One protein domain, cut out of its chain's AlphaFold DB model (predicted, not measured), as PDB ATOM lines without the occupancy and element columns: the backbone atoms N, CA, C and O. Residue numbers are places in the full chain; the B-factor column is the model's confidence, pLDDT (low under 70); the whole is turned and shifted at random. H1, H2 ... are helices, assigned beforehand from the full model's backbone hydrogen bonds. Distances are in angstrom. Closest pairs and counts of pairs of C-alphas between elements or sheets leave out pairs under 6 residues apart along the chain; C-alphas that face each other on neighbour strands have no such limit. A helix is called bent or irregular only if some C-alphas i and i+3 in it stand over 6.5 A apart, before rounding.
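What this domain is: This is residues 2 to 196 of the 196 residues of an uncharacterized protein of Calditrichaeota bacterium (UniProt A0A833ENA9). Three long helices, H1, H6 and H5, run side by side in a row with H6 in the middle, H5 and H6 making a long helical hairpin. H3 and the bent H4 pass along another side of the row, H3 crossing H6 steeply, while H2 stands crosswise near one end. The printed part has 195 residues with six named helices, H1 to H6 in chain order, and no named strand: all helix. It is compact, radius of gyration of the C-alphas 18.0 A, spanning 54 by 39 by 37 A.

Where its parts are: H1, residues 2 to 24, begins at C-alpha 2 (40.215, -4.970, 64.477). H2 is residues 29 to 50. H3, residues 55 to 83, is 41.7 A long and irregular, C-alphas 77 and 80 being 7.1 A apart. H4, residues 90 to 114, was assigned by its hydrogen bonds as one helix but is bent, C-alphas 98 and 101 being 6.5 A apart: its arms are H4a, 90 to 98, and H4b, 101 to 114. H5, residues 126 to 153, is 40.8 A long. H6, residues 159 to 195, is 54.0 A long and ends at C-alpha 195 (11.958, -36.549, 51.277).

How they stand to each other: H1 touches H6 at 6 degrees, a shallow tilt, closest C-alphas Ala 14 and Ala 178, 5.8 A. H5 touches H6, closest C-alphas Ser 152 and Gln 162, 4.4 A. H3, the hub, touches H4b, closest C-alphas Ser 62 and Phe 110, 4.9 A. Residues 43 to 50 of H2 touch H3. Every O i to N i+4 pair is within hydrogen-bond range in H1, H2, H4a, H4b and H5; in H3 22 of 25, in H6 31 of 33.

The domain as a whole: The C-alphas of Gly 158 and Asp 196 are the two farthest apart, 56.7 A. The printed part has no cut, and the link from H4 to H5 is long. Residue 196 is under 70 in pLDDT.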
ATOM      1  N   LEU A   2      41.673  -5.071  64.264       86.19
ATOM      2  CA  LEU A   2      40.215  -4.970  64.477       86.19
ATOM      3  C   LEU A   2      39.385  -5.822  63.495       86.19
ATOM      4  O   LEU A   2      38.543  -6.604  63.921       86.19
ATOM      5  N   PHE A   3      39.683  -5.744  62.192       84.62
ATOM      6  CA  PHE A   3      39.023  -6.574  61.178       84.62
ATOM      7  C   PHE A   3      39.160  -8.085  61.441       84.62
ATOM      8  O   PHE A   3      38.176  -8.812  61.335       84.62
ATOM      9  N   SER A   4      40.355  -8.568  61.797       82.81
ATOM     10  CA  SER A   4      40.582  -9.993  62.077       82.81
ATOM     11  C   SER A   4      39.724 -10.471  63.249       82.81
ATOM     12  O   SER A   4      39.116 -11.530  63.161       82.81
ATOM     13  N   ILE A   5      39.612  -9.662  64.306       86.25
ATOM     14  CA  ILE A   5      38.792  -9.981  65.482       86.25
ATOM     15  C   ILE A   5      37.307 -10.012  65.106       86.25
ATOM     16  O   ILE A   5      36.633 -11.003  65.366       86.25
ATOM     17  N   ILE A   6      36.803  -8.962  64.446       87.56
ATOM     18  CA  ILE A   6      35.391  -8.880  64.039       87.56
ATOM     19  C   ILE A   6      35.032 -10.026  63.086       87.56
ATOM     20  O   ILE A   6      34.028 -10.699  63.292       87.56
ATOM     21  N   SER A   7      35.852 -10.269  62.061       85.81
ATOM     22  CA  SER A   7      35.604 -11.337  61.084       85.81
ATOM     23  C   SER A   7      35.586 -12.717  61.734       85.81
ATOM     24  O   SER A   7      34.672 -13.495  61.471       85.81
ATOM     25  N   LEU A   8      36.533 -12.995  62.633       86.50
ATOM     26  CA  LEU A   8      36.580 -14.250  63.374       86.50
ATOM     27  C   LEU A   8      35.342 -14.426  64.262       86.50
ATOM     28  O   LEU A   8      34.726 -15.487  64.230       86.50
ATOM     29  N   LEU A   9      34.937 -13.388  65.003       89.94
ATOM     30  CA  LEU A   9      33.738 -13.425  65.846       89.94
ATOM     31  C   LEU A   9      32.475 -13.697  65.026       89.94
ATOM     32  O   LEU A   9      31.696 -14.574  65.388       89.94
ATOM     33  N   VAL A  10      32.288 -12.999  63.901       89.50
ATOM     34  CA  VAL A  10      31.128 -13.213  63.021       89.50
ATOM     35  C   VAL A  10      31.118 -14.638  62.469       89.50
ATOM     36  O   VAL A  10      30.073 -15.286  62.490       89.50
ATOM     37  N   CYS A  11      32.267 -15.158  62.026       86.00
ATOM     38  CA  CYS A  11      32.367 -16.535  61.550       86.00
ATOM     39  C   CYS A  11      32.053 -17.544  62.662       86.00
ATOM     40  O   CYS A  11      31.250 -18.446  62.435       86.00
ATOM     41  N   ILE A  12      32.614 -17.381  63.865       88.62
ATOM     42  CA  ILE A  12      32.334 -18.259  65.011       88.62
ATOM     43  C   ILE A  12      30.844 -18.234  65.349       88.62
ATOM     44  O   ILE A  12      30.234 -19.293  65.461       88.62
ATOM     45  N   VAL A  13      30.237 -17.050  65.456       92.00
ATOM     46  CA  VAL A  13      28.803 -16.911  65.743       92.00
ATOM     47  C   VAL A  13      27.964 -17.584  64.659       92.00
ATOM     48  O   VAL A  13      27.049 -18.336  64.989       92.00
ATOM     49  N   ALA A  14      28.291 -17.388  63.379       88.12
ATOM     50  CA  ALA A  14      27.587 -18.028  62.270       88.12
ATOM     51  C   ALA A  14      27.714 -19.562  62.302       88.12
ATOM     52  O   ALA A  14      26.723 -20.260  62.094       88.12
ATOM     53  N   PHE A  15      28.902 -20.095  62.602       86.81
ATOM     54  CA  PHE A  15      29.133 -21.538  62.722       86.81
ATOM     55  C   PHE A  15      28.427 -22.148  63.934       86.81
ATOM     56  O   PHE A  15      27.792 -23.196  63.807       86.81
ATOM     57  N   VAL A  16      28.497 -21.495  65.097       89.31
ATOM     58  CA  VAL A  16      27.792 -21.933  66.310       89.31
ATOM     59  C   VAL A  16      26.287 -21.910  66.074       89.31
ATOM     60  O   VAL A  16      25.612 -22.889  66.383       89.31
ATOM     61  N   TRP A  17      25.765 -20.840  65.471       93.19
ATOM     62  CA  TRP A  17      24.356 -20.741  65.097       93.19
ATOM     63  C   TRP A  17      23.945 -21.842  64.115       93.19
ATOM     64  O   TRP A  17      22.916 -22.480  64.314       93.19
ATOM     65  N   LEU A  18      24.755 -22.117  63.088       88.19
ATOM     66  CA  LEU A  18      24.483 -23.199  62.140       88.19
ATOM     67  C   LEU A  18      24.389 -24.543  62.869       88.19
ATOM     68  O   LEU A  18      23.445 -25.301  62.658       88.19
ATOM     69  N   PHE A  19      25.360 -24.835  63.734       85.94
ATOM     70  CA  PHE A  19      25.419 -26.097  64.462       85.94
ATOM     71  C   PHE A  19      24.224 -26.273  65.408       85.94
ATOM     72  O   PHE A  19      23.601 -27.337  65.429       85.94
ATOM     73  N   THR A  20      23.857 -25.231  66.159       88.44
ATOM     74  CA  THR A  20      22.692 -25.275  67.056       88.44
ATOM     75  C   THR A  20      21.382 -25.375  66.280       88.44
ATOM     76  O   THR A  20      20.517 -26.162  66.666       88.44
ATOM     77  N   ALA A  21      21.248 -24.663  65.158       88.38
ATOM     78  CA  ALA A  21      20.069 -24.717  64.298       88.38
ATOM     79  C   ALA A  21      19.873 -26.104  63.666       88.38
ATOM     80  O   ALA A  21      18.759 -26.627  63.667       88.38
ATOM     81  N   LEU A  22      20.948 -26.732  63.178       85.31
ATOM     82  CA  LEU A  22      20.908 -28.099  62.652       85.31
ATOM     83  C   LEU A  22      20.490 -29.100  63.733       85.31
ATOM     84  O   LEU A  22      19.570 -29.892  63.513       85.31
ATOM     85  N   ARG A  23      21.088 -29.008  64.929       86.12
ATOM     86  CA  ARG A  23      20.750 -29.873  66.066       86.12
ATOM     87  C   ARG A  23      19.292 -29.712  66.503       86.12
ATOM     88  O   ARG A  23      18.637 -30.715  66.764       86.12
ATOM     89  N   ALA A  24      18.772 -28.484  66.536       87.81
ATOM     90  CA  ALA A  24      17.373 -28.209  66.877       87.81
ATOM     91  C   ALA A  24      16.379 -28.837  65.885       87.81
ATOM     92  O   ALA A  24      15.249 -29.141  66.248       87.81
ATOM     93  N   THR A  25      16.801 -29.052  64.637       85.00
ATOM     94  CA  THR A  25      15.984 -29.712  63.607       85.00
ATOM     95  C   THR A  25      16.136 -31.231  63.569       85.00
ATOM     96  O   THR A  25      15.509 -31.866  62.731       85.00
ATOM     97  N   GLY A  26      16.972 -31.812  64.436       85.69
ATOM     98  CA  GLY A  26      17.261 -33.249  64.437       85.69
ATOM     99  C   GLY A  26      18.140 -33.718  63.274       85.69
ATOM    100  O   GLY A  26      18.409 -34.909  63.174       85.69
ATOM    101  N   ILE A  27      18.626 -32.802  62.426       83.88
ATOM    102  CA  ILE A  27      19.454 -33.139  61.265       83.88
ATOM    103  C   ILE A  27      20.850 -33.534  61.751       83.88
ATOM    104  O   ILE A  27      21.607 -32.716  62.281       83.88
ATOM    105  N   SER A  28      21.207 -34.795  61.545       85.12
ATOM    106  CA  SER A  28      22.519 -35.340  61.876       85.12
ATOM    107  C   SER A  28      23.577 -34.963  60.832       85.12
ATOM    108  O   SER A  28      23.296 -34.785  59.642       85.12
ATOM    109  N   ALA A  29      24.850 -34.939  61.245       81.75
ATOM    110  CA  ALA A  29      25.969 -34.756  60.316       81.75
ATOM    111  C   ALA A  29      25.988 -35.831  59.209       81.75
ATOM    112  O   ALA A  29      26.367 -35.560  58.070       81.75
ATOM    113  N   SER A  30      25.528 -37.048  59.520       83.69
ATOM    114  CA  SER A  30      25.438 -38.138  58.547       83.69
ATOM    115  C   SER A  30      24.439 -37.833  57.424       83.69
ATOM    116  O   SER A  30      24.713 -38.122  56.260       83.69
ATOM    117  N   GLU A  31      23.316 -37.191  57.746       83.31
ATOM    118  CA  GLU A  31      22.296 -36.791  56.778       83.31
ATOM    119  C   GLU A  31      22.756 -35.610  55.933       83.31
ATOM    120  O   GLU A  31      22.518 -35.601  54.727       83.31
ATOM    121  N   MET A  32      23.509 -34.672  56.512       81.81
ATOM    122  CA  MET A  32      24.168 -33.616  55.737       81.81
ATOM    123  C   MET A  32      25.169 -34.192  54.731       81.81
ATOM    124  O   MET A  32      25.186 -33.785  53.570       81.81
ATOM    125  N   ILE A  33      25.982 -35.172  55.142       84.88
ATOM    126  CA  ILE A  33      26.932 -35.842  54.242       84.88
ATOM    127  C   ILE A  33      26.181 -36.617  53.152       84.88
ATOM    128  O   ILE A  33      26.580 -36.580  51.986       84.88
ATOM    129  N   LYS A  34      25.082 -37.302  53.498       85.88
ATOM    130  CA  LYS A  34      24.211 -37.975  52.520       85.88
ATOM    131  C   LYS A  34      23.624 -36.977  51.527       85.88
ATOM    132  O   LYS A  34      23.703 -37.233  50.327       85.88
ATOM    133  N   TRP A  35      23.109 -35.842  51.999       84.00
ATOM    134  CA  TRP A  35      22.613 -34.759  51.154       84.00
ATOM    135  C   TRP A  35      23.699 -34.267  50.202       84.00
ATOM    136  O   TRP A  35      23.485 -34.258  48.994       84.00
ATOM    137  N   TRP A  36      24.889 -33.960  50.717       81.81
ATOM    138  CA  TRP A  36      26.015 -33.490  49.909       81.81
ATOM    139  C   TRP A  36      26.401 -34.494  48.815       81.81
ATOM    140  O   TRP A  36      26.526 -34.142  47.640       81.81
ATOM    141  N   ARG A  37      26.524 -35.779  49.173       87.00
ATOM    142  CA  ARG A  37      26.809 -36.863  48.218       87.00
ATOM    143  C   ARG A  37      25.694 -37.029  47.193       87.00
ATOM    144  O   ARG A  37      25.983 -37.258  46.019       87.00
ATOM    145  N   HIS A  38      24.438 -36.926  47.625       85.31
ATOM    146  CA  HIS A  38      23.278 -37.015  46.748       85.31
ATOM    147  C   HIS A  38      23.278 -35.873  45.736       85.31
ATOM    148  O   HIS A  38      23.171 -36.142  44.544       85.31
ATOM    149  N   GLN A  39      23.475 -34.635  46.192       82.12
ATOM    150  CA  GLN A  39      23.608 -33.465  45.332       82.12
ATOM    151  C   GLN A  39      24.711 -33.695  44.293       82.12
ATOM    152  O   GLN A  39      24.439 -33.712  43.094       82.12
ATOM    153  N   PHE A  40      25.930 -34.011  44.735       83.00
ATOM    154  CA  PHE A  40      27.059 -34.246  43.833       83.00
ATOM    155  C   PHE A  40      26.777 -35.339  42.788       83.00
ATOM    156  O   PHE A  40      27.020 -35.153  41.591       83.00
ATOM    157  N   LYS A  41      26.219 -36.481  43.217       86.69
ATOM    158  CA  LYS A  41      25.876 -37.588  42.314       86.69
ATOM    159  C   LYS A  41      24.776 -37.183  41.334       86.69
ATOM    160  O   LYS A  41      24.958 -37.406  40.140       86.69
ATOM    161  N   TYR A  42      23.698 -36.567  41.819       82.75
ATOM    162  CA  TYR A  42      22.558 -36.110  41.022       82.75
ATOM    163  C   TYR A  42      23.008 -35.190  39.885       82.75
ATOM    164  O   TYR A  42      22.661 -35.419  38.723       82.75
ATOM    165  N   TYR A  43      23.853 -34.204  40.188       78.50
ATOM    166  CA  TYR A  43      24.341 -33.261  39.185       78.50
ATOM    167  C   TYR A  43      25.267 -33.909  38.164       78.50
ATOM    168  O   TYR A  43      25.103 -33.680  36.965       78.50
ATOM    169  N   ARG A  44      26.171 -34.788  38.607       81.06
ATOM    170  CA  ARG A  44      27.040 -35.548  37.700       81.06
ATOM    171  C   ARG A  44      26.239 -36.456  36.767       81.06
ATOM    172  O   ARG A  44      26.548 -36.534  35.579       81.06
ATOM    173  N   THR A  45      25.218 -37.143  37.283       83.50
ATOM    174  CA  THR A  45      24.354 -38.008  36.468       83.50
ATOM    175  C   THR A  45      23.499 -37.204  35.498       83.50
ATOM    176  O   THR A  45      23.389 -37.589  34.339       83.50
ATOM    177  N   GLN A  46      22.961 -36.056  35.922       80.00
ATOM    178  CA  GLN A  46      22.144 -35.203  35.060       80.00
ATOM    179  C   GLN A  46      22.968 -34.580  33.927       80.00
ATOM    180  O   GLN A  46      22.515 -34.585  32.784       80.00
ATOM    181  N   ALA A  47      24.191 -34.122  34.211       79.06
ATOM    182  CA  ALA A  47      25.099 -33.593  33.194       79.06
ATOM    183  C   ALA A  47      25.483 -34.648  32.143       79.06
ATOM    184  O   ALA A  47      25.584 -34.331  30.960       79.06
ATOM    185  N   ARG A  48      25.645 -35.913  32.557       82.44
ATOM    186  CA  ARG A  48      25.903 -37.031  31.637       82.44
ATOM    187  C   ARG A  48      24.674 -37.442  30.827       82.44
ATOM    188  O   ARG A  48      24.823 -37.715  29.646       82.44
ATOM    189  N   ALA A  49      23.492 -37.488  31.442       83.62
ATOM    190  CA  ALA A  49      22.271 -37.956  30.786       83.62
ATOM    191  C   ALA A  49      21.702 -36.938  29.784       83.62
ATOM    192  O   ALA A  49      21.309 -37.307  28.685       83.62
ATOM    193  N   ASN A  50      21.687 -35.654  30.149       81.62
ATOM    194  CA  ASN A  50      21.023 -34.604  29.369       81.62
ATOM    195  C   ASN A  50      21.995 -33.748  28.540       81.62
ATOM    196  O   ASN A  50      21.565 -32.796  27.889       81.62
ATOM    197  N   GLY A  51      23.296 -34.046  28.609       83.19
ATOM    198  CA  GLY A  51      24.370 -33.221  28.065       83.19
ATOM    199  C   GLY A  51      24.785 -32.073  28.996       83.19
ATOM    200  O   GLY A  51      23.976 -31.480  29.719       83.19
ATOM    201  N   TRP A  52      26.075 -31.732  28.960       77.50
ATOM    202  CA  TRP A  52      26.688 -30.716  29.826       77.50
ATOM    203  C   TRP A  52      26.183 -29.293  29.543       77.50
ATOM    204  O   TRP A  52      26.131 -28.471  30.454       77.50
ATOM    205  N   LEU A  53      25.755 -29.028  28.305       82.69
ATOM    206  CA  LEU A  53      25.272 -27.719  27.849       82.69
ATOM    207  C   LEU A  53      23.750 -27.537  27.976       82.69
ATOM    208  O   LEU A  53      23.211 -26.499  27.598       82.69
ATOM    209  N   ASN A  54      23.027 -28.518  28.519       87.31
ATOM    210  CA  ASN A  54      21.599 -28.361  28.784       87.31
ATOM    211  C   ASN A  54      21.369 -27.304  29.879       87.31
ATOM    212  O   ASN A  54      22.080 -27.274  30.882       87.31
ATOM    213  N   LYS A  55      20.316 -26.486  29.740       84.94
ATOM    214  CA  LYS A  55      19.888 -25.476  30.727       84.94
ATOM    215  C   LYS A  55      19.844 -26.004  32.168       84.94
ATOM    216  O   LYS A  55      20.190 -25.282  33.098       84.94
ATOM    217  N   SER A  56      19.391 -27.241  32.375       83.69
ATOM    218  CA  SER A  56      19.348 -27.867  33.705       83.69
ATOM    219  C   SER A  56      20.744 -28.170  34.258       83.69
ATOM    220  O   SER A  56      21.022 -27.805  35.400       83.69
ATOM    221  N   SER A  57      21.624 -28.740  33.434       84.56
ATOM    222  CA  SER A  57      23.027 -29.018  33.756       84.56
ATOM    223  C   SER A  57      23.807 -27.734  34.038       84.56
ATOM    224  O   SER A  57      24.414 -27.619  35.098       84.56
ATOM    225  N   LEU A  58      23.712 -26.733  33.155       86.75
ATOM    226  CA  LEU A  58      24.384 -25.436  33.297       86.75
ATOM    227  C   LEU A  58      23.980 -24.717  34.585       86.75
ATOM    228  O   LEU A  58      24.835 -24.213  35.308       86.75
ATOM    229  N   ARG A  59      22.681 -24.728  34.908       88.00
ATOM    230  CA  ARG A  59      22.147 -24.147  36.145       88.00
ATOM    231  C   ARG A  59      22.756 -24.772  37.400       88.00
ATOM    232  O   ARG A  59      22.954 -24.093  38.406       88.00
ATOM    233  N   ASN A  60      22.952 -26.082  37.381       86.50
ATOM    234  CA  ASN A  60      23.471 -26.788  38.537       86.50
ATOM    235  C   ASN A  60      24.987 -26.613  38.638       86.50
ATOM    236  O   ASN A  60      25.487 -26.309  39.711       86.50
ATOM    237  N   LEU A  61      25.708 -26.725  37.520       88.06
ATOM    238  CA  LEU A  61      27.153 -26.504  37.475       88.06
ATOM    239  C   LEU A  61      27.528 -25.095  37.939       88.06
ATOM    240  O   LEU A  61      28.469 -24.954  38.711       88.06
ATOM    241  N   SER A  62      26.773 -24.068  37.534       91.12
ATOM    242  CA  SER A  62      27.042 -22.696  37.972       91.12
ATOM    243  C   SER A  62      26.896 -22.518  39.484       91.12
ATOM    244  O   SER A  62      27.705 -21.817  40.081       91.12
ATOM    245  N   TYR A  63      25.938 -23.202  40.120       89.88
ATOM    246  CA  TYR A  63      25.820 -23.224  41.581       89.88
ATOM    247  C   TYR A  63      27.035 -23.884  42.253       89.88
ATOM    248  O   TYR A  63      27.582 -23.313  43.192       89.88
ATOM    249  N   PHE A  64      27.490 -25.041  41.754       89.44
ATOM    250  CA  PHE A  64      28.671 -25.727  42.308       89.44
ATOM    251  C   PHE A  64      29.923 -24.882  42.183       89.44
ATOM    252  O   PHE A  64      30.574 -24.609  43.183       89.44
ATOM    253  N   PHE A  65      30.222 -24.411  40.974       92.94
ATOM    254  CA  PHE A  65      31.415 -23.607  40.749       92.94
ATOM    255  C   PHE A  65      31.381 -22.298  41.540       92.94
ATOM    256  O   PHE A  65      32.405 -21.907  42.091       92.94
ATOM    257  N   ALA A  66      30.222 -21.641  41.661       94.88
ATOM    258  CA  ALA A  66      30.107 -20.442  42.487       94.88
ATOM    259  C   ALA A  66      30.434 -20.731  43.962       94.88
ATOM    260  O   ALA A  66      31.166 -19.958  44.578       94.88
ATOM    261  N   LEU A  67      29.940 -21.843  44.521       93.69
ATOM    262  CA  LEU A  67      30.256 -22.244  45.894       93.69
ATOM    263  C   LEU A  67      31.723 -22.645  46.071       93.69
ATOM    264  O   LEU A  67      32.359 -22.190  47.020       93.69
ATOM    265  N   ASP A  68      32.266 -23.454  45.164       93.69
ATOM    266  CA  ASP A  68      33.646 -23.938  45.240       93.69
ATOM    267  C   ASP A  68      34.642 -22.777  45.129       93.69
ATOM    268  O   ASP A  68      35.570 -22.662  45.933       93.69
ATOM    269  N   PHE A  69      34.428 -21.855  44.185       97.69
ATOM    270  CA  PHE A  69      35.272 -20.671  44.062       97.69
ATOM    271  C   PHE A  69      35.118 -19.731  45.257       97.69
ATOM    272  O   PHE A  69      36.125 -19.218  45.744       97.69
ATOM    273  N   LEU A  70      33.903 -19.541  45.785       96.88
ATOM    274  CA  LEU A  70      33.704 -18.757  47.004       96.88
ATOM    275  C   LEU A  70      34.446 -19.368  48.197       96.88
ATOM    276  O   LEU A  70      35.032 -18.633  48.988       96.88
ATOM    277  N   LEU A  71      34.454 -20.698  48.321       95.25
ATOM    278  CA  LEU A  71      35.187 -21.396  49.374       95.25
ATOM    279  C   LEU A  71      36.694 -21.145  49.253       95.25
ATOM    280  O   LEU A  71      37.333 -20.796  50.244       95.25
ATOM    281  N   ILE A  72      37.255 -21.260  48.045       96.81
ATOM    282  CA  ILE A  72      38.676 -20.971  47.797       96.81
ATOM    283  C   ILE A  72      38.994 -19.503  48.123       96.81
ATOM    284  O   ILE A  72      39.989 -19.229  48.797       96.81
ATOM    285  N   LEU A  73      38.146 -18.557  47.706       96.81
ATOM    286  CA  LEU A  73      38.307 -17.128  48.010       96.81
ATOM    287  C   LEU A  73      38.213 -16.838  49.507       96.81
ATOM    288  O   LEU A  73      39.009 -16.060  50.028       96.81
ATOM    289  N   GLY A  74      37.285 -17.488  50.209       94.25
ATOM    290  CA  GLY A  74      37.166 -17.404  51.658       94.25
ATOM    291  C   GLY A  74      38.434 -17.910  52.340       94.25
ATOM    292  O   GLY A  74      39.064 -17.173  53.094       94.25
ATOM    293  N   ILE A  75      38.873 -19.131  52.029       93.81
ATOM    294  CA  ILE A  75      40.078 -19.717  52.633       93.81
ATOM    295  C   ILE A  75      41.293 -18.819  52.386       93.81
ATOM    296  O   ILE A  75      41.982 -18.437  53.330       93.81
ATOM    297  N   THR A  76      41.539 -18.437  51.133       95.19
ATOM    298  CA  THR A  76      42.700 -17.609  50.772       95.19
ATOM    299  C   THR A  76      42.642 -16.211  51.392       95.19
ATOM    300  O   THR A  76      43.655 -15.734  51.900       95.19
ATOM    301  N   GLY A  77      41.463 -15.583  51.422       91.06
ATOM    302  CA  GLY A  77      41.267 -14.239  51.965       91.06
ATOM    303  C   GLY A  77      41.342 -14.164  53.492       91.06
ATOM    304  O   GLY A  77      41.702 -13.116  54.030       91.06
ATOM    305  N   PHE A  78      41.040 -15.258  54.196       89.81
ATOM    306  CA  PHE A  78      40.956 -15.272  55.657       89.81
ATOM    307  C   PHE A  78      42.132 -15.963  56.361       89.81
ATOM    308  O   PHE A  78      42.460 -15.581  57.485       89.81
ATOM    309  N   ILE A  79      42.834 -16.903  55.716       88.00
ATOM    310  CA  ILE A  79      43.896 -17.688  56.371       88.00
ATOM    311  C   ILE A  79      45.039 -16.818  56.921       88.00
ATOM    312  O   ILE A  79      45.436 -16.978  58.075       88.00
ATOM    313  N   GLN A  80      45.543 -15.853  56.141       85.94
ATOM    314  CA  GLN A  80      46.638 -14.974  56.570       85.94
ATOM    315  C   GLN A  80      46.208 -13.944  57.628       85.94
ATOM    316  O   GLN A  80      46.897 -13.830  58.650       85.94
ATOM    317  N   PRO A  81      45.076 -13.232  57.457       83.94
ATOM    318  CA  PRO A  81      44.580 -12.314  58.479       83.94
ATOM    319  C   PRO A  81      44.227 -12.973  59.813       83.94
ATOM    320  O   PRO A  81      44.320 -12.294  60.840       83.94
ATOM    321  N   TRP A  82      43.811 -14.245  59.813       84.25
ATOM    322  CA  TRP A  82      43.448 -14.980  61.027       84.25
ATOM    323  C   TRP A  82      44.652 -15.608  61.726       84.25
ATOM    324  O   TRP A  82      44.834 -15.373  62.915       84.25
ATOM    325  N   LEU A  83      45.481 -16.376  61.011       85.50
ATOM    326  CA  LEU A  83      46.573 -17.132  61.638       85.50
ATOM    327  C   LEU A  83      47.812 -16.278  61.909       85.50
ATOM    328  O   LEU A  83      48.520 -16.510  62.883       85.50
ATOM    329  N   PHE A  84      48.086 -15.299  61.045       85.56
ATOM    330  CA  PHE A  84      49.352 -14.562  61.070       85.56
ATOM    331  C   PHE A  84      49.182 -13.062  61.309       85.56
ATOM    332  O   PHE A  84      50.184 -12.357  61.389       85.56
ATOM    333  N   ILE A  85      47.940 -12.560  61.396       84.94
ATOM    334  CA  ILE A  85      47.613 -11.128  61.541       84.94
ATOM    335  C   ILE A  85      48.331 -10.283  60.464       84.94
ATOM    336  O   ILE A  85      48.724  -9.137  60.678       84.94
ATOM    337  N   LYS A  86      48.518 -10.861  59.273       86.25
ATOM    338  CA  LYS A  86      49.221 -10.238  58.145       86.25
ATOM    339  C   LYS A  86      48.257  -9.967  56.992       86.25
ATOM    340  O   LYS A  86      47.280 -10.704  56.831       86.25
ATOM    341  N   PRO A  87      48.506  -8.919  56.183       85.75
ATOM    342  CA  PRO A  87      47.797  -8.753  54.923       85.75
ATOM    343  C   PRO A  87      48.082  -9.938  53.992       85.75
ATOM    344  O   PRO A  87      49.118 -10.597  54.109       85.75
ATOM    345  N   MET A  88      47.154 -10.190  53.069       90.50
ATOM    346  CA  MET A  88      47.295 -11.274  52.104       90.50
ATOM    347  C   MET A  88      48.474 -11.003  51.156       90.50
ATOM    348  O   MET A  88      48.608  -9.891  50.646       90.50
ATOM    349  N   SER A  89      49.338 -11.993  50.931       93.12
ATOM    350  CA  SER A  89      50.571 -11.828  50.146       93.12
ATOM    351  C   SER A  89      51.041 -13.130  49.489       93.12
ATOM    352  O   SER A  89      50.582 -14.222  49.831       93.12
ATOM    353  N   GLY A  90      51.965 -13.016  48.529       93.38
ATOM    354  CA  GLY A  90      52.594 -14.160  47.861       93.38
ATOM    355  C   GLY A  90      51.599 -15.047  47.105       93.38
ATOM    356  O   GLY A  90      50.678 -14.550  46.458       93.38
ATOM    357  N   LEU A  91      51.773 -16.370  47.210       93.94
ATOM    358  CA  LEU A  91      50.956 -17.362  46.496       93.94
ATOM    359  C   LEU A  91      49.461 -17.285  46.835       93.94
ATOM    360  O   LEU A  91      48.632 -17.506  45.958       93.94
ATOM    361  N   LEU A  92      49.105 -16.947  48.077       94.38
ATOM    362  CA  LEU A  92      47.701 -16.827  48.480       94.38
ATOM    363  C   LEU A  92      47.016 -15.647  47.792       94.38
ATOM    364  O   LEU A  92      45.899 -15.798  47.306       94.38
ATOM    365  N   LEU A  93      47.709 -14.507  47.688       94.69
ATOM    366  CA  LEU A  93      47.219 -13.352  46.936       94.69
ATOM    367  C   LEU A  93      47.065 -13.689  45.450       94.69
ATOM    368  O   LEU A  93      46.037 -13.357  44.867       94.69
ATOM    369  N   MET A  94      48.047 -14.370  44.851       96.69
ATOM    370  CA  MET A  94      47.969 -14.784  43.446       96.69
ATOM    371  C   MET A  94      46.771 -15.705  43.202       96.69
ATOM    372  O   MET A  94      45.973 -15.439  42.309       96.69
ATOM    373  N   LEU A  95      46.594 -16.737  44.034       96.88
ATOM    374  CA  LEU A  95      45.469 -17.662  43.917       96.88
ATOM    375  C   LEU A  95      44.125 -16.945  44.101       96.88
ATOM    376  O   LEU A  95      43.215 -17.142  43.300       96.88
ATOM    377  N   HIS A  96      44.006 -16.091  45.121       96.94
ATOM    378  CA  HIS A  96      42.791 -15.317  45.368       96.94
ATOM    379  C   HIS A  96      42.442 -14.430  44.167       96.94
ATOM    380  O   HIS A  96      41.306 -14.430  43.698       96.94
ATOM    381  N   LEU A  97      43.438 -13.724  43.625       95.81
ATOM    382  CA  LEU A  97      43.270 -12.853  42.469       95.81
ATOM    383  C   LEU A  97      42.854 -13.634  41.215       95.81
ATOM    384  O   LEU A  97      41.995 -13.169  40.474       95.81
ATOM    385  N   THR A  98      43.429 -14.815  40.974       96.94
ATOM    386  CA  THR A  98      43.096 -15.651  39.809       96.94
ATOM    387  C   THR A  98      41.707 -16.279  39.920       96.94
ATOM    388  O   THR A  98      41.000 -16.390  38.919       96.94
ATOM    389  N   VAL A  99      41.286 -16.677  41.121       98.00
ATOM    390  CA  VAL A  99      39.976 -17.311  41.337       98.00
ATOM    391  C   VAL A  99      38.842 -16.281  41.360       98.00
ATOM    392  O   VAL A  99      37.727 -16.600  40.949       98.00
ATOM    393  N   ALA A 100      39.106 -15.034  41.759       97.19
ATOM    394  CA  ALA A 100      38.105 -13.966  41.815       97.19
ATOM    395  C   ALA A 100      37.319 -13.748  40.498       97.19
ATOM    396  O   ALA A 100      36.087 -13.738  40.549       97.19
ATOM    397  N   PRO A 101      37.943 -13.619  39.309       96.81
ATOM    398  CA  PRO A 101      37.200 -13.488  38.055       96.81
ATOM    399  C   PRO A 101      36.419 -14.758  37.689       96.81
ATOM    400  O   PRO A 101      35.320 -14.654  37.145       96.81
ATOM    401  N   LEU A 102      36.933 -15.949  38.026       97.56
ATOM    402  CA  LEU A 102      36.219 -17.213  37.810       97.56
ATOM    403  C   LEU A 102      34.957 -17.294  38.678       97.56
ATOM    404  O   LEU A 102      33.898 -17.685  38.184       97.56
ATOM    405  N   PHE A 103      35.044 -16.854  39.937       97.69
ATOM    406  CA  PHE A 103      33.887 -16.700  40.818       97.69
ATOM    407  C   PHE A 103      32.868 -15.718  40.238       97.69
ATOM    408  O   PHE A 103      31.692 -16.062  40.145       97.69
ATOM    409  N   SER A 104      33.300 -14.533  39.798       97.12
ATOM    410  CA  SER A 104      32.409 -13.528  39.202       97.12
ATOM    411  C   SER A 104      31.659 -14.071  37.982       97.12
ATOM    412  O   SER A 104      30.453 -13.859  37.848       97.12
ATOM    413  N   LEU A 105      32.344 -14.826  37.116       96.50
ATOM    414  CA  LEU A 105      31.727 -15.458  35.952       96.50
ATOM    415  C   LEU A 105      30.749 -16.573  36.356       96.50
ATOM    416  O   LEU A 105      29.632 -16.635  35.841       96.50
ATOM    417  N   ALA A 106      31.132 -17.435  37.300       96.19
ATOM    418  CA  ALA A 106      30.254 -18.483  37.819       96.19
ATOM    419  C   ALA A 106      28.996 -17.895  38.480       96.19
ATOM    420  O   ALA A 106      27.891 -18.383  38.239       96.19
ATOM    421  N   LEU A 107      29.149 -16.810  39.247       96.44
ATOM    422  CA  LEU A 107      28.054 -16.073  39.871       96.44
ATOM    423  C   LEU A 107      27.114 -15.474  38.818       96.44
ATOM    424  O   LEU A 107      25.899 -15.600  38.956       96.44
ATOM    425  N   LEU A 108      27.647 -14.889  37.740       96.56
ATOM    426  CA  LEU A 108      26.839 -14.379  36.629       96.56
ATOM    427  C   LEU A 108      25.945 -15.481  36.043       96.56
ATOM    428  O   LEU A 108      24.727 -15.316  35.959       96.56
ATOM    429  N   PHE A 109      26.520 -16.637  35.698       94.81
ATOM    430  CA  PHE A 109      25.737 -17.769  35.197       94.81
ATOM    431  C   PHE A 109      24.749 -18.298  36.238       94.81
ATOM    432  O   PHE A 109      23.620 -18.654  35.894       94.81
ATOM    433  N   PHE A 110      25.144 -18.350  37.510       94.25
ATOM    434  CA  PHE A 110      24.262 -18.761  38.596       94.25
ATOM    435  C   PHE A 110      23.009 -17.886  38.636       94.25
ATOM    436  O   PHE A 110      21.900 -18.415  38.577       94.25
ATOM    437  N   VAL A 111      23.169 -16.564  38.612       95.06
ATOM    438  CA  VAL A 111      22.051 -15.613  38.602       95.06
ATOM    439  C   VAL A 111      21.194 -15.777  37.354       95.06
ATOM    440  O   VAL A 111      19.981 -15.931  37.479       95.06
ATOM    441  N   LEU A 112      21.794 -15.826  36.162       94.81
ATOM    442  CA  LEU A 112      21.045 -15.951  34.906       94.81
ATOM    443  C   LEU A 112      20.169 -17.213  34.870       94.81
ATOM    444  O   LEU A 112      19.034 -17.174  34.390       94.81
ATOM    445  N   PHE A 113      20.654 -18.330  35.415       93.50
ATOM    446  CA  PHE A 113      19.912 -19.590  35.402       93.50
ATOM    447  C   PHE A 113      18.978 -19.803  36.602       93.50
ATOM    448  O   PHE A 113      18.054 -20.622  36.502       93.50
ATOM    449  N   TRP A 114      19.186 -19.101  37.721       93.00
ATOM    450  CA  TRP A 114      18.387 -19.266  38.942       93.00
ATOM    451  C   TRP A 114      17.431 -18.117  39.254       93.00
ATOM    452  O   TRP A 114      16.412 -18.383  39.892       93.00
ATOM    453  N   ALA A 115      17.679 -16.890  38.789       92.56
ATOM    454  CA  ALA A 115      16.914 -15.704  39.192       92.56
ATOM    455  C   ALA A 115      15.401 -15.876  39.000       92.56
ATOM    456  O   ALA A 115      14.625 -15.567  39.901       92.56
ATOM    457  N   HIS A 116      14.970 -16.471  37.880       92.00
ATOM    458  CA  HIS A 116      13.549 -16.728  37.632       92.00
ATOM    459  C   HIS A 116      12.909 -17.632  38.702       92.00
ATOM    460  O   HIS A 116      11.782 -17.393  39.127       92.00
ATOM    461  N   LYS A 117      13.617 -18.672  39.166       89.69
ATOM    462  CA  LYS A 117      13.119 -19.570  40.226       89.69
ATOM    463  C   LYS A 117      13.096 -18.898  41.600       89.69
ATOM    464  O   LYS A 117      12.321 -19.302  42.461       89.69
ATOM    465  N   GLN A 118      13.937 -17.888  41.790       93.00
ATOM    466  CA  GLN A 118      14.102 -17.165  43.048       93.00
ATOM    467  C   GLN A 118      13.240 -15.895  43.118       93.00
ATOM    468  O   GLN A 118      13.384 -15.094  44.040       93.00
ATOM    469  N   ARG A 119      12.311 -15.703  42.169       93.12
ATOM    470  CA  ARG A 119      11.346 -14.602  42.216       93.12
ATOM    471  C   ARG A 119      10.494 -14.708  43.481       93.12
ATOM    472  O   ARG A 119       9.968 -15.780  43.785       93.12
ATOM    473  N   LEU A 120      10.369 -13.599  44.202       91.19
ATOM    474  CA  LEU A 120       9.497 -13.489  45.369       91.19
ATOM    475  C   LEU A 120       8.040 -13.418  44.890       91.19
ATOM    476  O   LEU A 120       7.700 -12.567  44.068       91.19
ATOM    477  N   VAL A 121       7.203 -14.339  45.362       91.19
ATOM    478  CA  VAL A 121       5.764 -14.418  45.055       91.19
ATOM    479  C   VAL A 121       4.987 -14.321  46.375       91.19
ATOM    480  O   VAL A 121       5.553 -14.557  47.439       91.19
ATOM    481  N   LYS A 122       3.712 -13.915  46.333       83.38
ATOM    482  CA  LYS A 122       2.877 -13.739  47.538       83.38
ATOM    483  C   LYS A 122       2.618 -15.044  48.301       83.38
ATOM    484  O   LYS A 122       2.543 -15.016  49.522       83.38
ATOM    485  N   GLU A 123       2.490 -16.163  47.596       86.56
ATOM    486  CA  GLU A 123       2.126 -17.460  48.176       86.56
ATOM    487  C   GLU A 123       3.352 -18.369  48.292       86.56
ATOM    488  O   GLU A 123       3.553 -19.296  47.510       86.56
ATOM    489  N   GLU A 124       4.216 -18.078  49.260       86.69
ATOM    490  CA  GLU A 124       5.420 -18.867  49.521       86.69
ATOM    491  C   GLU A 124       5.346 -19.496  50.907       86.69
ATOM    492  O   GLU A 124       4.975 -18.846  51.887       86.69
ATOM    493  N   THR A 125       5.767 -20.756  51.021       90.31
ATOM    494  CA  THR A 125       5.994 -21.344  52.342       90.31
ATOM    495  C   THR A 125       7.078 -20.549  53.069       90.31
ATOM    496  O   THR A 125       8.023 -20.044  52.456       90.31
ATOM    497  N   SER A 126       6.975 -20.451  54.395       91.06
ATOM    498  CA  SER A 126       7.906 -19.653  55.204       91.06
ATOM    499  C   SER A 126       9.376 -20.047  54.994       91.06
ATOM    500  O   SER A 126      10.255 -19.186  55.028       91.06
ATOM    501  N   LEU A 127       9.652 -21.328  54.729       91.12
ATOM    502  CA  LEU A 127      10.994 -21.831  54.437       91.12
ATOM    503  C   LEU A 127      11.499 -21.399  53.053       91.12
ATOM    504  O   LEU A 127      12.633 -20.936  52.932       91.12
ATOM    505  N   ASN A 128      10.664 -21.524  52.021       92.75
ATOM    506  CA  ASN A 128      11.020 -21.140  50.657       92.75
ATOM    507  C   ASN A 128      11.217 -19.617  50.551       92.75
ATOM    508  O   ASN A 128      12.192 -19.153  49.962       92.75
ATOM    509  N   LEU A 129      10.377 -18.832  51.236       93.81
ATOM    510  CA  LEU A 129      10.556 -17.385  51.352       93.81
ATOM    511  C   LEU A 129      11.918 -17.024  51.968       93.81
ATOM    512  O   LEU A 129      12.647 -16.211  51.404       93.81
ATOM    513  N   ARG A 130      12.295 -17.653  53.092       94.25
ATOM    514  CA  ARG A 130      13.606 -17.432  53.736       94.25
ATOM    515  C   ARG A 130      14.763 -17.783  52.804       94.25
ATOM    516  O   ARG A 130      15.707 -17.006  52.706       94.25
ATOM    517  N   LEU A 131      14.670 -18.898  52.078       94.25
ATOM    518  CA  LEU A 131      15.685 -19.304  51.105       94.25
ATOM    519  C   LEU A 131      15.844 -18.272  49.977       94.25
ATOM    520  O   LEU A 131      16.971 -17.911  49.633       94.25
ATOM    521  N   LYS A 132      14.729 -17.761  49.438       95.38
ATOM    522  CA  LYS A 132      14.724 -16.718  48.400       95.38
ATOM    523  C   LYS A 132      15.317 -15.406  48.902       95.38
ATOM    524  O   LYS A 132      16.119 -14.797  48.201       95.38
ATOM    525  N   ILE A 133      14.977 -14.986  50.123       95.88
ATOM    526  CA  ILE A 133      15.588 -13.806  50.753       95.88
ATOM    527  C   ILE A 133      17.102 -14.010  50.870       95.88
ATOM    528  O   ILE A 133      17.863 -13.173  50.394       95.88
ATOM    529  N   CYS A 134      17.550 -15.152  51.402       96.00
ATOM    530  CA  CYS A 134      18.974 -15.469  51.513       96.00
ATOM    531  C   CYS A 134      19.689 -15.485  50.152       96.00
ATOM    532  O   CYS A 134      20.829 -15.029  50.071       96.00
ATOM    533  N   PHE A 135      19.036 -15.967  49.088       95.94
ATOM    534  CA  PHE A 135      19.572 -15.916  47.725       95.94
ATOM    535  C   PHE A 135      19.849 -14.472  47.287       95.94
ATOM    536  O   PHE A 135      20.969 -14.156  46.888       95.94
ATOM    537  N   TRP A 136      18.858 -13.582  47.400       97.50
ATOM    538  CA  TRP A 136      19.010 -12.183  46.992       97.50
ATOM    539  C   TRP A 136      20.011 -11.431  47.869       97.50
ATOM    540  O   TRP A 136      20.836 -10.686  47.346       97.50
ATOM    541  N   THR A 137      20.009 -11.674  49.182       97.38
ATOM    542  CA  THR A 137      21.011 -11.113  50.099       97.38
ATOM    543  C   THR A 137      22.424 -11.545  49.710       97.38
ATOM    544  O   THR A 137      23.309 -10.701  49.599       97.38
ATOM    545  N   THR A 138      22.634 -12.837  49.441       96.94
ATOM    546  CA  THR A 138      23.929 -13.373  48.988       96.94
ATOM    547  C   THR A 138      24.368 -12.708  47.690       96.94
ATOM    548  O   THR A 138      25.521 -12.303  47.565       96.94
ATOM    549  N   LEU A 139      23.449 -12.539  46.736       97.31
ATOM    550  CA  LEU A 139      23.749 -11.901  45.460       97.31
ATOM    551  C   LEU A 139      24.157 -10.431  45.619       97.31
ATOM    552  O   LEU A 139      25.141 -10.003  45.016       97.31
ATOM    553  N   ILE A 140      23.428  -9.667  46.435       98.06
ATOM    554  CA  ILE A 140      23.752  -8.262  46.711       98.06
ATOM    555  C   ILE A 140      25.137  -8.170  47.351       98.06
ATOM    556  O   ILE A 140      25.988  -7.442  46.849       98.06
ATOM    557  N   LEU A 141      25.398  -8.964  48.393       98.19
ATOM    558  CA  LEU A 141      26.688  -8.968  49.085       98.19
ATOM    559  C   LEU A 141      27.839  -9.374  48.155       98.19
ATOM    560  O   LEU A 141      28.871  -8.708  48.135       98.19
ATOM    561  N   ALA A 142      27.665 -10.419  47.345       97.88
ATOM    562  CA  ALA A 142      28.681 -10.848  46.388       97.88
ATOM    563  C   ALA A 142      28.969  -9.762  45.344       97.88
ATOM    564  O   ALA A 142      30.129  -9.441  45.093       97.88
ATOM    565  N   SER A 143      27.924  -9.136  44.800       97.56
ATOM    566  CA  SER A 143      28.063  -8.045  43.830       97.56
ATOM    567  C   SER A 143      28.770  -6.837  44.445       97.56
ATOM    568  O   SER A 143      29.706  -6.304  43.855       97.56
ATOM    569  N   SER A 144      28.393  -6.443  45.666       98.00
ATOM    570  CA  SER A 144      29.057  -5.367  46.405       98.00
ATOM    571  C   SER A 144      30.530  -5.679  46.673       98.00
ATOM    572  O   SER A 144      31.367  -4.796  46.504       98.00
ATOM    573  N   ALA A 145      30.873  -6.920  47.034       97.75
ATOM    574  CA  ALA A 145      32.260  -7.327  47.249       97.75
ATOM    575  C   ALA A 145      33.096  -7.249  45.960       97.75
ATOM    576  O   ALA A 145      34.231  -6.773  46.021       97.75
ATOM    577  N   ILE A 146      32.534  -7.679  44.821       97.81
ATOM    578  CA  ILE A 146      33.176  -7.639  43.495       97.81
ATOM    579  C   ILE A 146      33.394  -6.191  43.044       97.81
ATOM    580  O   ILE A 146      34.500  -5.833  42.642       97.81
ATOM    581  N   ILE A 147      32.366  -5.343  43.145       96.81
ATOM    582  CA  ILE A 147      32.457  -3.929  42.756       96.81
ATOM    583  C   ILE A 147      33.472  -3.202  43.640       96.81
ATOM    584  O   ILE A 147      34.326  -2.485  43.124       96.81
ATOM    585  N   ALA A 148      33.419  -3.412  44.958       97.19
ATOM    586  CA  ALA A 148      34.317  -2.749  45.895       97.19
ATOM    587  C   ALA A 148      35.790  -3.072  45.603       97.19
ATOM    588  O   ALA A 148      36.602  -2.155  45.490       97.19
ATOM    589  N   ILE A 149      36.141  -4.351  45.423       96.00
ATOM    590  CA  ILE A 149      37.533  -4.710  45.115       96.00
ATOM    591  C   ILE A 149      37.937  -4.289  43.707       96.00
ATOM    592  O   ILE A 149      39.031  -3.763  43.539       96.00
ATOM    593  N   GLY A 150      37.045  -4.433  42.720       94.88
ATOM    594  CA  GLY A 150      37.294  -3.986  41.352       94.88
ATOM    595  C   GLY A 150      37.660  -2.505  41.319       94.88
ATOM    596  O   GLY A 150      38.727  -2.151  40.832       94.88
ATOM    597  N   LEU A 151      36.843  -1.646  41.934       94.81
ATOM    598  CA  LEU A 151      37.116  -0.208  42.018       94.81
ATOM    599  C   LEU A 151      38.354   0.120  42.866       94.81
ATOM    600  O   LEU A 151      39.062   1.073  42.554       94.81
ATOM    601  N   SER A 152      38.642  -0.658  43.913       95.19
ATOM    602  CA  SER A 152      39.827  -0.451  44.754       95.19
ATOM    603  C   SER A 152      41.144  -0.743  44.031       95.19
ATOM    604  O   SER A 152      42.176  -0.223  44.450       95.19
ATOM    605  N   MET A 153      41.135  -1.609  43.014       92.50
ATOM    606  CA  MET A 153      42.345  -2.043  42.311       92.50
ATOM    607  C   MET A 153      42.790  -1.086  41.205       92.50
ATOM    608  O   MET A 153      43.958  -1.105  40.824       92.50
ATOM    609  N   PHE A 154      41.888  -0.249  40.691       90.31
ATOM    610  CA  PHE A 154      42.220   0.732  39.664       90.31
ATOM    611  C   PHE A 154      42.424   2.122  40.281       90.31
ATOM    612  O   PHE A 154      41.738   2.483  41.243       90.31
ATOM    613  N   PRO A 155      43.316   2.957  39.721       88.00
ATOM    614  CA  PRO A 155      43.504   4.343  40.151       88.00
ATOM    615  C   PRO A 155      42.374   5.262  39.641       88.00
ATOM    616  O   PRO A 155      42.624   6.365  39.173       88.00
ATOM    617  N   LEU A 156      41.119   4.799  39.692       88.19
ATOM    618  CA  LEU A 156      39.935   5.565  39.279       88.19
ATOM    619  C   LEU A 156      39.446   6.516  40.378       88.19
ATOM    620  O   LEU A 156      38.711   7.460  40.102       88.19
ATOM    621  N   ALA A 157      39.838   6.259  41.626       81.31
ATOM    622  CA  ALA A 157      39.507   7.070  42.786       81.31
ATOM    623  C   ALA A 157      40.783   7.396  43.577       81.31
ATOM    624  O   ALA A 157      41.775   6.672  43.492       81.31
ATOM    625  N   GLY A 158      40.761   8.477  44.362       90.81
ATOM    626  CA  GLY A 158      41.894   8.845  45.215       90.81
ATOM    627  C   GLY A 158      42.239   7.759  46.243       90.81
ATOM    628  O   GLY A 158      41.404   6.922  46.590       90.81
ATOM    629  N   THR A 159      43.455   7.797  46.792       93.88
ATOM    630  CA  THR A 159      43.971   6.795  47.747       93.88
ATOM    631  C   THR A 159      43.024   6.540  48.923       93.88
ATOM    632  O   THR A 159      42.817   5.395  49.325       93.88
ATOM    633  N   GLN A 160      42.386   7.588  49.452       94.94
ATOM    634  CA  GLN A 160      41.413   7.455  50.536       94.94
ATOM    635  C   GLN A 160      40.203   6.598  50.131       94.94
ATOM    636  O   GLN A 160      39.764   5.744  50.902       94.94
ATOM    637  N   ALA A 161      39.687   6.778  48.915       94.06
ATOM    638  CA  ALA A 161      38.570   5.994  48.406       94.06
ATOM    639  C   ALA A 161      38.961   4.524  48.197       94.06
ATOM    640  O   ALA A 161      38.191   3.643  48.566       94.06
ATOM    641  N   GLN A 162      40.169   4.241  47.698       95.38
ATOM    642  CA  GLN A 162      40.673   2.867  47.575       95.38
ATOM    643  C   GLN A 162      40.759   2.164  48.939       95.38
ATOM    644  O   GLN A 162      40.340   1.017  49.074       95.38
ATOM    645  N   ILE A 163      41.220   2.861  49.983       93.44
ATOM    646  CA  ILE A 163      41.264   2.316  51.350       93.44
ATOM    647  C   ILE A 163      39.854   1.983  51.858       93.44
ATOM    648  O   ILE A 163      39.643   0.910  52.430       93.44
ATOM    649  N   ILE A 164      38.885   2.877  51.631       95.06
ATOM    650  CA  ILE A 164      37.484   2.657  52.014       95.06
ATOM    651  C   ILE A 164      36.901   1.467  51.246       95.06
ATOM    652  O   ILE A 164      36.312   0.581  51.857       95.06
ATOM    653  N   LEU A 165      37.101   1.399  49.931       96.12
ATOM    654  CA  LEU A 165      36.617   0.307  49.083       96.12
ATOM    655  C   LEU A 165      37.217  -1.043  49.492       96.12
ATOM    656  O   LEU A 165      36.492  -2.033  49.603       96.12
ATOM    657  N   LEU A 166      38.511  -1.087  49.813       94.44
ATOM    658  CA  LEU A 166      39.153  -2.283  50.352       94.44
ATOM    659  C   LEU A 166      38.561  -2.689  51.711       94.44
ATOM    660  O   LEU A 166      38.401  -3.880  51.987       94.44
ATOM    661  N   ALA A 167      38.233  -1.724  52.575       93.44
ATOM    662  CA  ALA A 167      37.557  -2.000  53.840       93.44
ATOM    663  C   ALA A 167      36.139  -2.549  53.612       93.44
ATOM    664  O   ALA A 167      35.775  -3.558  54.218       93.44
ATOM    665  N   VAL A 168      35.369  -1.951  52.698       96.06
ATOM    666  CA  VAL A 168      34.038  -2.434  52.302       96.06
ATOM    667  C   VAL A 168      34.125  -3.866  51.783       96.06
ATOM    668  O   VAL A 168      33.408  -4.725  52.286       96.06
ATOM    669  N   HIS A 169      35.046  -4.156  50.858       96.31
ATOM    670  CA  HIS A 169      35.261  -5.510  50.343       96.31
ATOM    671  C   HIS A 169      35.484  -6.520  51.477       96.31
ATOM    672  O   HIS A 169      34.815  -7.549  51.529       96.31
ATOM    673  N   LYS A 170      36.363  -6.191  52.431       94.12
ATOM    674  CA  LYS A 170      36.674  -7.038  53.590       94.12
ATOM    675  C   LYS A 170      35.442  -7.348  54.445       94.12
ATOM    676  O   LYS A 170      35.175  -8.514  54.724       94.12
ATOM    677  N   TYR A 171      34.687  -6.333  54.868       93.19
ATOM    678  CA  TYR A 171      33.520  -6.542  55.738       93.19
ATOM    679  C   TYR A 171      32.353  -7.210  55.004       93.19
ATOM    680  O   TYR A 171      31.703  -8.098  55.559       93.19
ATOM    681  N   VAL A 172      32.117  -6.843  53.743       96.75
ATOM    682  CA  VAL A 172      31.074  -7.460  52.913       96.75
ATOM    683  C   VAL A 172      31.407  -8.922  52.614       96.75
ATOM    684  O   VAL A 172      30.505  -9.752  52.650       96.75
ATOM    685  N   ALA A 173      32.678  -9.277  52.398       96.12
ATOM    686  CA  ALA A 173      33.090 -10.670  52.208       96.12
ATOM    687  C   ALA A 173      32.779 -11.537  53.440       96.12
ATOM    688  O   ALA A 173      32.289 -12.655  53.299       96.12
ATOM    689  N   VAL A 174      32.987 -11.018  54.655       94.25
ATOM    690  CA  VAL A 174      32.606 -11.722  55.896       94.25
ATOM    691  C   VAL A 174      31.091 -11.924  55.961       94.25
ATOM    692  O   VAL A 174      30.622 -13.037  56.209       94.25
ATOM    693  N   ALA A 175      30.320 -10.864  55.703       95.19
ATOM    694  CA  ALA A 175      28.861 -10.936  55.685       95.19
ATOM    695  C   ALA A 175      28.351 -11.922  54.621       95.19
ATOM    696  O   ALA A 175      27.398 -12.657  54.873       95.19
ATOM    697  N   LEU A 176      29.009 -11.984  53.459       97.06
ATOM    698  CA  LEU A 176      28.702 -12.924  52.385       97.06
ATOM    699  C   LEU A 176      28.888 -14.377  52.833       97.06
ATOM    700  O   LEU A 176      27.989 -15.188  52.626       97.06
ATOM    701  N   ILE A 177      30.012 -14.709  53.477       95.00
ATOM    702  CA  ILE A 177      30.246 -16.064  53.998       95.00
ATOM    703  C   ILE A 177      29.166 -16.447  55.017       95.00
ATOM    704  O   ILE A 177      28.595 -17.535  54.925       95.00
ATOM    705  N   ALA A 178      28.824 -15.544  55.940       93.50
ATOM    706  CA  ALA A 178      27.746 -15.779  56.900       93.50
ATOM    707  C   ALA A 178      26.387 -15.988  56.201       93.50
ATOM    708  O   ALA A 178      25.661 -16.927  56.527       93.50
ATOM    709  N   ALA A 179      26.059 -15.172  55.195       95.81
ATOM    710  CA  ALA A 179      24.827 -15.309  54.422       95.81
ATOM    711  C   ALA A 179      24.752 -16.651  53.673       95.81
ATOM    712  O   ALA A 179      23.696 -17.286  53.671       95.81
ATOM    713  N   VAL A 180      25.863 -17.126  53.099       94.94
ATOM    714  CA  VAL A 180      25.935 -18.427  52.412       94.94
ATOM    715  C   VAL A 180      25.793 -19.596  53.382       94.94
ATOM    716  O   VAL A 180      25.137 -20.586  53.047       94.94
ATOM    717  N   ILE A 181      26.326 -19.485  54.602       92.19
ATOM    718  CA  ILE A 181      26.096 -20.473  55.665       92.19
ATOM    719  C   ILE A 181      24.594 -20.580  55.976       92.19
ATOM    720  O   ILE A 181      24.033 -21.679  55.978       92.19
ATOM    721  N   VAL A 182      23.923 -19.442  56.168       93.56
ATOM    722  CA  VAL A 182      22.479 -19.392  56.451       93.56
ATOM    723  C   VAL A 182      21.654 -19.898  55.260       93.56
ATOM    724  O   VAL A 182      20.708 -20.664  55.443       93.56
ATOM    725  N   TYR A 183      22.031 -19.533  54.031       93.88
ATOM    726  CA  TYR A 183      21.415 -20.051  52.808       93.88
ATOM    727  C   TYR A 183      21.517 -21.579  52.734       93.88
ATOM    728  O   TYR A 183      20.518 -22.259  52.494       93.88
ATOM    729  N   SER A 184      22.708 -22.124  53.000       90.44
ATOM    730  CA  SER A 184      22.968 -23.567  52.964       90.44
ATOM    731  C   SER A 184      22.109 -24.320  53.979       90.44
ATOM    732  O   SER A 184      21.546 -25.361  53.649       90.44
ATOM    733  N   PHE A 185      21.929 -23.767  55.184       91.44
ATOM    734  CA  PHE A 185      21.025 -24.329  56.190       91.44
ATOM    735  C   PHE A 185      19.589 -24.467  55.667       91.44
ATOM    736  O   PHE A 185      19.007 -25.554  55.718       91.44
ATOM    737  N   TYR A 186      19.017 -23.388  55.121       92.62
ATOM    738  CA  TYR A 186      17.651 -23.427  54.594       92.62
ATOM    739  C   TYR A 186      17.523 -24.336  53.364       92.62
ATOM    740  O   TYR A 186      16.503 -25.009  53.214       92.62
ATOM    741  N   ALA A 187      18.559 -24.419  52.522       89.62
ATOM    742  CA  ALA A 187      18.589 -25.325  51.376       89.62
ATOM    743  C   ALA A 187      18.558 -26.801  51.813       89.62
ATOM    744  O   ALA A 187      17.787 -27.591  51.264       89.62
ATOM    745  N   ILE A 188      19.341 -27.165  52.835       88.19
ATOM    746  CA  ILE A 188      19.337 -28.513  53.422       88.19
ATOM    747  C   ILE A 188      17.959 -28.821  54.011       88.19
ATOM    748  O   ILE A 188      17.376 -29.858  53.702       88.19
ATOM    749  N   ARG A 189      17.392 -27.902  54.801       89.31
ATOM    750  CA  ARG A 189      16.051 -28.066  55.381       89.31
ATOM    751  C   ARG A 189      14.969 -28.299  54.334       89.31
ATOM    752  O   ARG A 189      14.112 -29.155  54.530       89.31
ATOM    753  N   MET A 190      15.006 -27.538  53.242       88.06
ATOM    754  CA  MET A 190      14.024 -27.655  52.164       88.06
ATOM    755  C   MET A 190      14.154 -28.991  51.433       88.06
ATOM    756  O   MET A 190      13.153 -29.553  50.999       88.06
ATOM    757  N   PHE A 191      15.374 -29.519  51.313       84.56
ATOM    758  CA  PHE A 191      15.581 -30.858  50.778       84.56
ATOM    759  C   PHE A 191      15.009 -31.936  51.700       84.56
ATOM    760  O   PHE A 191      14.352 -32.843  51.198       84.56
ATOM    761  N   MET A 192      15.231 -31.847  53.015       83.50
ATOM    762  CA  MET A 192      14.717 -32.855  53.952       83.50
ATOM    763  C   MET A 192      13.187 -32.894  53.948       83.50
ATOM    764  O   MET A 192      12.625 -33.951  53.707       83.50
ATOM    765  N   GLN A 193      12.518 -31.734  54.010       83.62
ATOM    766  CA  GLN A 193      11.048 -31.656  53.943       83.62
ATOM    767  C   GLN A 193      10.420 -32.264  52.681       83.62
ATOM    768  O   GLN A 193       9.223 -32.510  52.659       83.62
ATOM    769  N   LYS A 194      11.188 -32.424  51.599       79.06
ATOM    770  CA  LYS A 194      10.696 -33.024  50.355       79.06
ATOM    771  C   LYS A 194      10.833 -34.555  50.341       79.06
ATOM    772  O   LYS A 194      10.236 -35.192  49.478       79.06
ATOM    773  N   ASN A 195      11.671 -35.115  51.213       70.12
ATOM    774  CA  ASN A 195      11.958 -36.549  51.277       70.12
ATOM    775  C   ASN A 195      11.385 -37.231  52.533       70.12
ATOM    776  O   ASN A 195      11.555 -38.444  52.653       70.12
ATOM    777  N   ASP A 196      10.746 -36.467  53.422       63.62
ATOM    778  CA  ASP A 196       9.868 -36.956  54.494       63.62
ATOM    779  C   ASP A 196       8.447 -37.181  53.944       63.62
ATOM    780  O   ASP A 196       7.814 -38.189  54.330       63.62
TER     781      ASP A 196